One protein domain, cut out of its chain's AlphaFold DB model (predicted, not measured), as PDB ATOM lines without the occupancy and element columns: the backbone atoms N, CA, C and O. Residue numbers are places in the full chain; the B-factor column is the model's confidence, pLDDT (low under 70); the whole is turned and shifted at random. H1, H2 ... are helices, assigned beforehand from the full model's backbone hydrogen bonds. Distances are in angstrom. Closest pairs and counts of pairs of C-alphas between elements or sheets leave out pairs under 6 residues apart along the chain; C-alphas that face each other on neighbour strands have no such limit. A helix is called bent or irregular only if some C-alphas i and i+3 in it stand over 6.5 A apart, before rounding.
ATOM      1  N   THR A  50       6.240  21.678 -15.184       87.19
ATOM      2  CA  THR A  50       6.543  22.120 -16.551       87.19
ATOM      3  C   THR A  50       7.822  22.938 -16.524       87.19
ATOM      4  O   THR A  50       7.908  23.924 -15.799       87.19
ATOM      5  N   VAL A  51       8.809  22.541 -17.324       91.31
ATOM      6  CA  VAL A  51      10.115  23.205 -17.390       91.31
ATOM      7  C   VAL A  51      10.399  23.720 -18.795       91.31
ATOM      8  O   VAL A  51       9.993  23.116 -19.792       91.31
ATOM      9  N   PHE A  52      11.138  24.824 -18.879       92.38
ATOM     10  CA  PHE A  52      11.721  25.299 -20.129       92.38
ATOM     11  C   PHE A  52      13.124  24.719 -20.281       92.38
ATOM     12  O   PHE A  52      13.944  24.817 -19.373       92.38
ATOM     13  N   VAL A  53      13.407  24.133 -21.443       93.19
ATOM     14  CA  VAL A  53      14.722  23.565 -21.752       93.19
ATOM     15  C   VAL A  53      15.341  24.348 -22.897       93.19
ATOM     16  O   VAL A  53      14.759  24.463 -23.976       93.19
ATOM     17  N   PHE A  54      16.553  24.844 -22.671       92.62
ATOM     18  CA  PHE A  54      17.344  25.541 -23.677       92.62
ATOM     19  C   PHE A  54      18.506  24.665 -24.133       92.62
ATOM     20  O   PHE A  54      19.081  23.890 -23.369       92.62
ATOM     21  N   ARG A  55      18.880  24.787 -25.410       94.06
ATOM     22  CA  ARG A  55      20.094  24.139 -25.919       94.06
ATOM     23  C   ARG A  55      21.316  24.848 -25.338       94.06
ATOM     24  O   ARG A  55      21.334  26.075 -25.286       94.06
ATOM     25  N   ARG A  56      22.370  24.095 -25.011       91.44
ATOM     26  CA  ARG A  56      23.615  24.653 -24.447       91.44
ATOM     27  C   ARG A  56      24.203  25.831 -25.249       91.44
ATOM     28  O   ARG A  56      24.528  26.823 -24.611       91.44
ATOM     29  N   PRO A  57      24.277  25.807 -26.598       94.44
ATOM     30  CA  PRO A  57      24.786  26.958 -27.351       94.44
ATOM     31  C   PRO A  57      23.938  28.222 -27.172       94.44
ATOM     32  O   PRO A  57      24.475  29.317 -27.102       94.44
ATOM     33  N   VAL A  58      22.616  28.085 -27.009       93.81
ATOM     34  CA  VAL A  58      21.728  29.232 -26.753       93.81
ATOM     35  C   VAL A  58      22.027  29.848 -25.387       93.81
ATOM     36  O   VAL A  58      22.103  31.067 -25.276       93.81
ATOM     37  N   LEU A  59      22.254  29.016 -24.367       90.00
ATOM     38  CA  LEU A  59      22.644  29.484 -23.034       90.00
ATOM     39  C   LEU A  59      24.054  30.091 -23.012       90.00
ATOM     40  O   LEU A  59      24.310  30.996 -22.230       90.00
ATOM     41  N   ALA A  60      24.970  29.631 -23.864       90.00
ATOM     42  CA  ALA A  60      26.329  30.164 -23.923       90.00
ATOM     43  C   ALA A  60      26.410  31.488 -24.702       90.00
ATOM     44  O   ALA A  60      27.053  32.433 -24.252       90.00
ATOM     45  N   GLU A  61      25.751  31.559 -25.858       94.50
ATOM     46  CA  GLU A  61      25.960  32.622 -26.849       94.50
ATOM     47  C   GLU A  61      24.863  33.693 -26.821       94.50
ATOM     48  O   GLU A  61      25.083  34.814 -27.272       94.50
ATOM     49  N   ARG A  62      23.673  33.373 -26.296       93.31
ATOM     50  CA  ARG A  62      22.474  34.231 -26.380       93.31
ATOM     51  C   ARG A  62      21.848  34.514 -25.013       93.31
ATOM     52  O   ARG A  62      20.633  34.669 -24.904       93.31
ATOM     53  N   LYS A  63      22.672  34.628 -23.964       90.12
ATOM     54  CA  LYS A  63      22.230  34.877 -22.573       90.12
ATOM     55  C   LYS A  63      21.261  36.049 -22.438       90.12
ATOM     56  O   LYS A  63      20.213  35.906 -21.816       90.12
ATOM     57  N   GLY A  64      21.577  37.184 -23.065       91.81
ATOM     58  CA  GLY A  64      20.724  38.375 -23.016       91.81
ATOM     59  C   GLY A  64      19.324  38.135 -23.589       91.81
ATOM     60  O   GLY A  64      18.341  38.643 -23.059       91.81
ATOM     61  N   GLU A  65      19.208  37.301 -24.622       94.19
ATOM     62  CA  GLU A  65      17.916  36.958 -25.220       94.19
ATOM     63  C   GLU A  65      17.114  35.987 -24.348       94.19
ATOM     64  O   GLU A  65      15.897  36.123 -24.237       94.19
ATOM     65  N   VAL A  66      17.787  35.043 -23.682       93.56
ATOM     66  CA  VAL A  66      17.152  34.148 -22.701       93.56
ATOM     67  C   VAL A  66      16.635  34.953 -21.500       93.56
ATOM     68  O   VAL A  66      15.493  34.763 -21.081       93.56
ATOM     69  N   ALA A  67      17.415  35.913 -20.999       92.00
ATOM     70  CA  ALA A  67      16.982  36.813 -19.928       92.00
ATOM     71  C   ALA A  67      15.798  37.703 -20.357       92.00
ATOM     72  O   ALA A  67      14.822  37.866 -19.614       92.00
ATOM     73  N   ALA A  68      15.829  38.235 -21.584       93.75
ATOM     74  CA  ALA A  68      14.718  39.005 -22.144       93.75
ATOM     75  C   ALA A  68      13.443  38.154 -22.294       93.75
ATOM     76  O   ALA A  68      12.347  38.633 -21.990       93.75
ATOM     77  N   PHE A  69      13.575  36.884 -22.694       95.25
ATOM     78  CA  PHE A  69      12.465  35.932 -22.742       95.25
ATOM     79  C   PHE A  69      11.819  35.750 -21.365       95.25
ATOM     80  O   PHE A  69      10.605  35.900 -21.245       95.25
ATOM     81  N   PHE A  70      12.606  35.499 -20.314       93.44
ATOM     82  CA  PHE A  70      12.063  35.338 -18.962       93.44
ATOM     83  C   PHE A  70      11.464  36.631 -18.400       93.44
ATOM     84  O   PHE A  70      10.430  36.588 -17.735       93.44
ATOM     85  N   THR A  71      12.028  37.790 -18.749       94.06
ATOM     86  CA  THR A  71      11.435  39.098 -18.426       94.06
ATOM     87  C   THR A  71      10.049  39.251 -19.057       94.06
ATOM     88  O   THR A  71       9.096  39.659 -18.389       94.06
ATOM     89  N   ALA A  72       9.912  38.913 -20.343       96.62
ATOM     90  CA  ALA A  72       8.630  38.950 -21.041       96.62
ATOM     91  C   ALA A  72       7.642  37.915 -20.482       96.62
ATOM     92  O   ALA A  72       6.466  38.234 -20.304       96.62
ATOM     93  N   LEU A  73       8.120  36.712 -20.145       95.56
ATOM     94  CA  LEU A  73       7.313  35.665 -19.525       95.56
ATOM     95  C   LEU A  73       6.751  36.122 -18.175       95.56
ATOM     96  O   LEU A  73       5.546  36.030 -17.974       95.56
ATOM     97  N   GLY A  74       7.581  36.686 -17.293       95.56
ATOM     98  CA  GLY A  74       7.128  37.212 -16.002       95.56
ATOM     99  C   GLY A  74       6.095  38.332 -16.156       95.56
ATOM    100  O   GLY A  74       5.084  38.357 -15.460       95.56
ATOM    101  N   ARG A  75       6.271  39.232 -17.137       97.06
ATOM    102  CA  ARG A  75       5.249  40.251 -17.454       97.06
ATOM    103  C   ARG A  75       3.921  39.613 -17.865       97.06
ATOM    104  O   ARG A  75       2.882  40.028 -17.364       97.06
ATOM    105  N   ALA A  76       3.954  38.606 -18.737       96.00
ATOM    106  CA  ALA A  76       2.754  37.896 -19.170       96.00
ATOM    107  C   ALA A  76       2.071  37.158 -18.007       96.00
ATOM    108  O   ALA A  76       0.855  37.260 -17.860       96.00
ATOM    109  N   VAL A  77       2.846  36.484 -17.152       96.38
ATOM    110  CA  VAL A  77       2.354  35.829 -15.931       96.38
ATOM    111  C   VAL A  77       1.632  36.831 -15.033       96.38
ATOM    112  O   VAL A  77       0.483  36.596 -14.666       96.38
ATOM    113  N   ARG A  78       2.241  37.987 -14.741       97.12
ATOM    114  CA  ARG A  78       1.608  39.027 -13.912       97.12
ATOM    115  C   ARG A  78       0.326  39.569 -14.517       97.12
ATOM    116  O   ARG A  78      -0.653  39.736 -13.795       97.12
ATOM    117  N   MET A  79       0.321  39.830 -15.824       96.38
ATOM    118  CA  MET A  79      -0.877  40.286 -16.532       96.38
ATOM    119  C   MET A  79      -2.022  39.278 -16.387       96.38
ATOM    120  O   MET A  79      -3.115  39.660 -15.976       96.38
ATOM    121  N   PRO A 108      -5.897  28.847 -14.281       89.88
ATOM    122  CA  PRO A 108      -4.937  28.642 -13.205       89.88
ATOM    123  C   PRO A 108      -4.107  29.906 -12.961       89.88
ATOM    124  O   PRO A 108      -3.847  30.681 -13.882       89.88
ATOM    125  N   ALA A 109      -3.636  30.074 -11.726       91.62
ATOM    126  CA  ALA A 109      -2.572  31.024 -11.432       91.62
ATOM    127  C   ALA A 109      -1.238  30.461 -11.940       91.62
ATOM    128  O   ALA A 109      -0.897  29.306 -11.672       91.62
ATOM    129  N   TYR A 110      -0.481  31.275 -12.669       92.25
ATOM    130  CA  TYR A 110       0.814  30.881 -13.213       92.25
ATOM    131  C   TYR A 110       1.944  31.320 -12.270       92.25
ATOM    132  O   TYR A 110       1.920  32.455 -11.794       92.25
ATOM    133  N   PRO A 111       2.941  30.470 -11.977       91.12
ATOM    134  CA  PRO A 111       4.066  30.868 -11.139       91.12
ATOM    135  C   PRO A 111       4.971  31.863 -11.873       91.12
ATOM    136  O   PRO A 111       5.115  31.805 -13.098       91.12
ATOM    137  N   GLU A 112       5.609  32.760 -11.119       92.12
ATOM    138  CA  GLU A 112       6.684  33.597 -11.658       92.12
ATOM    139  C   GLU A 112       7.842  32.720 -12.166       92.12
ATOM    140  O   GLU A 112       8.098  31.647 -11.603       92.12
ATOM    141  N   PRO A 113       8.564  33.147 -13.215       91.50
ATOM    142  CA  PRO A 113       9.729  32.417 -13.676       91.50
ATOM    143  C   PRO A 113      10.791  32.313 -12.583       91.50
ATOM    144  O   PRO A 113      11.270  33.318 -12.065       91.50
ATOM    145  N   ALA A 114      11.190  31.086 -12.275       90.25
ATOM    146  CA  ALA A 114      12.210  30.777 -11.287       90.25
ATOM    147  C   ALA A 114      13.045  29.580 -11.767       90.25
ATOM    148  O   ALA A 114      12.589  28.822 -12.634       90.25
ATOM    149  N   PRO A 115      14.261  29.372 -11.230       90.19
ATOM    150  CA  PRO A 115      15.004  28.153 -11.495       90.19
ATOM    151  C   PRO A 115      14.246  26.955 -10.923       90.19
ATOM    152  O   PRO A 115      13.503  27.083  -9.949       90.19
ATOM    153  N   PHE A 116      14.455  25.776 -11.506       90.19
ATOM    154  CA  PHE A 116      13.774  24.574 -11.038       90.19
ATOM    155  C   PHE A 116      14.158  24.270  -9.575       90.19
ATOM    156  O   PHE A 116      15.357  24.181  -9.299       90.19
ATOM    157  N   PRO A 117      13.214  24.129  -8.628       90.00
ATOM    158  CA  PRO A 117      13.552  23.972  -7.214       90.00
ATOM    159  C   PRO A 117      14.299  22.669  -6.928       90.00
ATOM    160  O   PRO A 117      13.981  21.614  -7.485       90.00
ATOM    161  N   HIS A 118      15.283  22.721  -6.029       90.44
ATOM    162  CA  HIS A 118      16.068  21.536  -5.683       90.44
ATOM    163  C   HIS A 118      15.208  20.484  -4.964       90.44
ATOM    164  O   HIS A 118      15.359  19.290  -5.217       90.44
ATOM    165  N   GLU A 119      14.258  20.911  -4.126       90.31
ATOM    166  CA  GLU A 119      13.335  20.020  -3.415       90.31
ATOM    167  C   GLU A 119      12.410  19.216  -4.340       90.31
ATOM    168  O   GLU A 119      11.962  18.135  -3.966       90.31
ATOM    169  N   LEU A 120      12.157  19.705  -5.560       89.56
ATOM    170  CA  LEU A 120      11.389  18.982  -6.579       89.56
ATOM    171  C   LEU A 120      12.289  18.164  -7.514       89.56
ATOM    172  O   LEU A 120      11.824  17.223  -8.153       89.56
ATOM    173  N   TYR A 121      13.577  18.504  -7.584       91.56
ATOM    174  CA  TYR A 121      14.571  17.788  -8.377       91.56
ATOM    175  C   TYR A 121      15.062  16.511  -7.693       91.56
ATOM    176  O   TYR A 121      15.002  15.437  -8.295       91.56
ATOM    177  N   ALA A 122      15.540  16.628  -6.450       90.56
ATOM    178  CA  ALA A 122      16.254  15.550  -5.769       90.56
ATOM    179  C   ALA A 122      15.431  14.250  -5.668       90.56
ATOM    180  O   ALA A 122      15.904  13.221  -6.151       90.56
ATOM    181  N   PRO A 123      14.161  14.267  -5.207       90.38
ATOM    182  CA  PRO A 123      13.384  13.032  -5.087       90.38
ATOM    183  C   PRO A 123      13.168  12.319  -6.427       90.38
ATOM    184  O   PRO A 123      13.096  11.092  -6.482       90.38
ATOM    185  N   VAL A 124      13.059  13.079  -7.524       90.81
ATOM    186  CA  VAL A 124      12.832  12.524  -8.862       90.81
ATOM    187  C   VAL A 124      14.108  11.893  -9.407       90.81
ATOM    188  O   VAL A 124      14.053  10.772  -9.914       90.81
ATOM    189  N   ILE A 125      15.251  12.584  -9.317       92.06
ATOM    190  CA  ILE A 125      16.508  12.040  -9.843       92.06
ATOM    191  C   ILE A 125      16.977  10.829  -9.034       92.06
ATOM    192  O   ILE A 125      17.423   9.847  -9.632       92.06
ATOM    193  N   ASP A 126      16.781  10.854  -7.714       91.75
ATOM    194  CA  ASP A 126      17.104   9.740  -6.823       91.75
ATOM    195  C   ASP A 126      16.256   8.518  -7.182       91.75
ATOM    196  O   ASP A 126      16.791   7.441  -7.444       91.75
ATOM    197  N   TRP A 127      14.940   8.701  -7.339       93.44
ATOM    198  CA  TRP A 127      14.044   7.628  -7.769       93.44
ATOM    199  C   TRP A 127      14.424   7.060  -9.144       93.44
ATOM    200  O   TRP A 127      14.413   5.843  -9.342       93.44
ATOM    201  N   LEU A 128      14.782   7.909 -10.114       94.56
ATOM    202  CA  LEU A 128      15.211   7.448 -11.439       94.56
ATOM    203  C   LEU A 128      16.521   6.647 -11.370       94.56
ATOM    204  O   LEU A 128      16.657   5.643 -12.079       94.56
ATOM    205  N   ALA A 129      17.465   7.061 -10.522       93.56
ATOM    206  CA  ALA A 129      18.728   6.365 -10.303       93.56
ATOM    207  C   ALA A 129      18.519   5.015  -9.593       93.56
ATOM    208  O   ALA A 129      19.037   3.996 -10.056       93.56
ATOM    209  N   GLU A 130      17.691   4.965  -8.544       95.69
ATOM    210  CA  GLU A 130      17.292   3.728  -7.851       95.69
ATOM    211  C   GLU A 130      16.646   2.721  -8.809       95.69
ATOM    212  O   GLU A 130      16.936   1.522  -8.782       95.69
ATOM    213  N   ARG A 131      15.801   3.221  -9.716       97.12
ATOM    214  CA  ARG A 131      15.156   2.434 -10.777       97.12
ATOM    215  C   ARG A 131      16.106   2.064 -11.921       97.12
ATOM    216  O   ARG A 131      15.687   1.348 -12.829       97.12
ATOM    217  N   ARG A 132      17.361   2.531 -11.889       96.31
ATOM    218  CA  ARG A 132      18.388   2.349 -12.930       96.31
ATOM    219  C   ARG A 132      17.940   2.848 -14.308       96.31
ATOM    220  O   ARG A 132      18.297   2.270 -15.332       96.31
ATOM    221  N   LEU A 133      17.137   3.912 -14.332       96.31
ATOM    222  CA  LEU A 133      16.624   4.535 -15.557       96.31
ATOM    223  C   LEU A 133      17.570   5.610 -16.107       96.31
ATOM    224  O   LEU A 133      17.500   5.946 -17.286       96.31
ATOM    225  N   THR A 134      18.458   6.135 -15.265       93.06
ATOM    226  CA  THR A 134      19.473   7.138 -15.606       93.06
ATOM    227  C   THR A 134      20.704   6.946 -14.719       93.06
ATOM    228  O   THR A 134      20.558   6.474 -13.587       93.06
ATOM    229  N   PRO A 135      21.918   7.311 -15.176       91.00
ATOM    230  CA  PRO A 135      23.011   7.574 -14.247       91.00
ATOM    231  C   PRO A 135      22.640   8.726 -13.292       91.00
ATOM    232  O   PRO A 135      21.794   9.551 -13.649       91.00
ATOM    233  N   PRO A 136      23.286   8.823 -12.115       86.00
ATOM    234  CA  PRO A 136      23.153   9.989 -11.247       86.00
ATOM    235  C   PRO A 136      23.494  11.272 -12.015       86.00
ATOM    236  O   PRO A 136      24.526  11.338 -12.685       86.00
ATOM    237  N   LEU A 137      22.623  12.277 -11.924       91.81
ATOM    238  CA  LEU A 137      22.826  13.591 -12.534       91.81
ATOM    239  C   LEU A 137      22.836  14.644 -11.434       91.81
ATOM    240  O   LEU A 137      21.888  14.744 -10.652       91.81
ATOM    241  N   ALA A 138      23.900  15.439 -11.385       92.12
ATOM    242  CA  ALA A 138      23.958  16.572 -10.475       92.12
ATOM    243  C   ALA A 138      22.992  17.666 -10.950       92.12
ATOM    244  O   ALA A 138      22.809  17.873 -12.152       92.12
ATOM    245  N   TYR A 139      22.383  18.372 -10.001       93.31
ATOM    246  CA  TYR A 139      21.402  19.421 -10.272       93.31
ATOM    247  C   TYR A 139      21.952  20.485 -11.239       93.31
ATOM    248  O   TYR A 139      21.298  20.851 -12.215       93.31
ATOM    249  N   GLU A 140      23.203  20.893 -11.045       91.69
ATOM    250  CA  GLU A 140      23.904  21.911 -11.835       91.69
ATOM    251  C   GLU A 140      24.166  21.469 -13.284       91.69
ATOM    252  O   GLU A 140      24.488  22.290 -14.140       91.69
ATOM    253  N   GLN A 141      24.029  20.175 -13.594       90.31
ATOM    254  CA  GLN A 141      24.153  19.670 -14.964       90.31
ATOM    255  C   GLN A 141      22.865  19.842 -15.777       90.31
ATOM    256  O   GLN A 141      22.914  19.770 -17.011       90.31
ATOM    257  N   LEU A 142      21.725  20.025 -15.104       90.62
ATOM    258  CA  LEU A 142      20.400  20.122 -15.720       90.62
ATOM    259  C   LEU A 142      19.734  21.480 -15.512       90.62
ATOM    260  O   LEU A 142      18.924  21.879 -16.349       90.62
ATOM    261  N   VAL A 143      20.068  22.185 -14.433       91.94
ATOM    262  CA  VAL A 143      19.448  23.459 -14.085       91.94
ATOM    263  C   VAL A 143      20.482  24.569 -14.144       91.94
ATOM    264  O   VAL A 143      21.371  24.670 -13.301       91.94
ATOM    265  N   ASP A 144      20.328  25.420 -15.152       88.00
ATOM    266  CA  ASP A 144      21.031  26.694 -15.216       88.00
ATOM    267  C   ASP A 144      20.304  27.722 -14.329       88.00
ATOM    268  O   ASP A 144      19.095  27.630 -14.108       88.00
ATOM    269  N   ARG A 145      21.039  28.691 -13.791       83.88
ATOM    270  CA  ARG A 145      20.495  29.808 -13.000       83.88
ATOM    271  C   ARG A 145      20.901  31.166 -13.571       83.88
ATOM    272  O   ARG A 145      20.387  32.190 -13.135       83.88
ATOM    273  N   ASP A 146      21.789  31.180 -14.561       77.81
ATOM    274  CA  ASP A 146      22.447  32.363 -15.116       77.81
ATOM    275  C   ASP A 146      21.592  33.065 -16.189       77.81
ATOM    276  O   ASP A 146      22.081  33.492 -17.236       77.81
ATOM    277  N   PHE A 147      20.277  33.130 -15.962       72.44
ATOM    278  CA  PHE A 147      19.310  33.746 -16.879       72.44
ATOM    279  C   PHE A 147      18.258  34.627 -16.200       72.44
ATOM    280  O   PHE A 147      17.554  35.369 -16.885       72.44
ATOM    281  N   LEU A 148      18.124  34.550 -14.875       67.62
ATOM    282  CA  LEU A 148      17.336  35.511 -14.114       67.62
ATOM    283  C   LEU A 148      18.289  36.640 -13.751       67.62
ATOM    284  O   LEU A 148      19.366  36.380 -13.213       67.62
ATOM    285  N   ALA A 149      17.942  37.871 -14.126       55.25
ATOM    286  CA  ALA A 149      18.727  39.032 -13.737       55.25
ATOM    287  C   ALA A 149      18.981  38.968 -12.225       55.25
ATOM    288  O   ALA A 149      18.078  38.629 -11.461       55.25
ATOM    289  N   ARG A 150      20.221  39.229 -11.805       48.44
ATOM    290  CA  ARG A 150      20.496  39.433 -10.384       48.44
ATOM    291  C   ARG A 150      19.718  40.677  -9.980       48.44
ATOM    292  O   ARG A 150      19.837  41.689 -10.669       48.44
ATOM    293  N   ASP A 151      18.919  40.577  -8.927       40.69
ATOM    294  CA  ASP A 151      18.437  41.771  -8.246       40.69
ATOM    295  C   ASP A 151      19.692  42.558  -7.824       40.69
ATOM    296  O   ASP A 151      20.516  42.044  -7.060       40.69
ATOM    297  N   GLU A 152      19.902  43.729  -8.434       31.75
ATOM    298  CA  GLU A 152      20.855  44.740  -7.954       31.75
ATOM    299  C   GLU A 152      20.274  45.470  -6.740       31.75
ATOM    300  O   GLU A 152      19.061  45.792  -6.761       31.75
TER     301      GLU A 152
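This is residues 50 to 79 and 108 to 152 of the 152 residues of the protein "Thiamine biosynthesis protein" of Desulfobulbaceae bacterium (UniProt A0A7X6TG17). The model is an open frame: the long helix H2 makes one side and H3 lies toward the other end of the longest axis, with extended stretches of chain running through the space between them. The short helix H1 makes a corner with the first end of H2, and residues 131 to 152 fold back from the end of H3 toward H2. The printed part has 75 residues with three named helices, H1, H2 and H3 in chain order, and no named strand; the class is all helix, though under half of the residues, 36 of 75, are in named elements. The whole is loose, with a radius of gyration of the C-alphas of 14.6 A and spans of 41 by 34 by 22 A.

Begin with H2, residues 63 to 79, the longest helix. Just before it, across a tight link of 1 residue, you find H1, residues 56 to 61. These two are close but not clearly touching, and their closest C-alphas, those of Leu 59 and Val 66, are 7.2 A apart. Their lines stand about perpendicular, at 75 degrees. Look next for H3, residues 118 to 130, which is apart from H1 and also apart from H2. In the backbone, every O i to N i+4 pair of H1 and H2 is within hydrogen-bond range, while in H3 this is so for 7 of 9.

Find C-alpha 63 of H2 at (22.230, 34.877, -22.573); from there the helix runs 24.5 A to C-alpha 79 at (-0.877, 40.286, -16.532). Go back along the chain to C-alpha 56 at (23.615, 24.653, -24.447), where H1 begins; its first and last C-alphas are 8.6 A apart. H3 runs 18.0 A from C-alpha 118 to C-alpha 130 at (17.292, 3.728, -7.851). H3 is neither bent nor irregular, but only just: C-alphas 120 and 123 are 6.5 A apart.

The two C-alphas farthest apart are those of Arg 131 and Glu 152, at 42.8 A. Look for the cut after Met 79: residues 80 to 107 are not printed, and C-alphas 79 and 108 are 12.8 A apart across it. The link from H2 to H3 is the link across the cut. From Arg 131 to Glu 152, the chain's last residue, you meet 22 residues with no named element; their C-alphas lie 5 to 24 A from the mean of all C-alphas. In the B-factor column the mean pLDDT of the printed part is 89.0, and residues 148 to 152 are under 70.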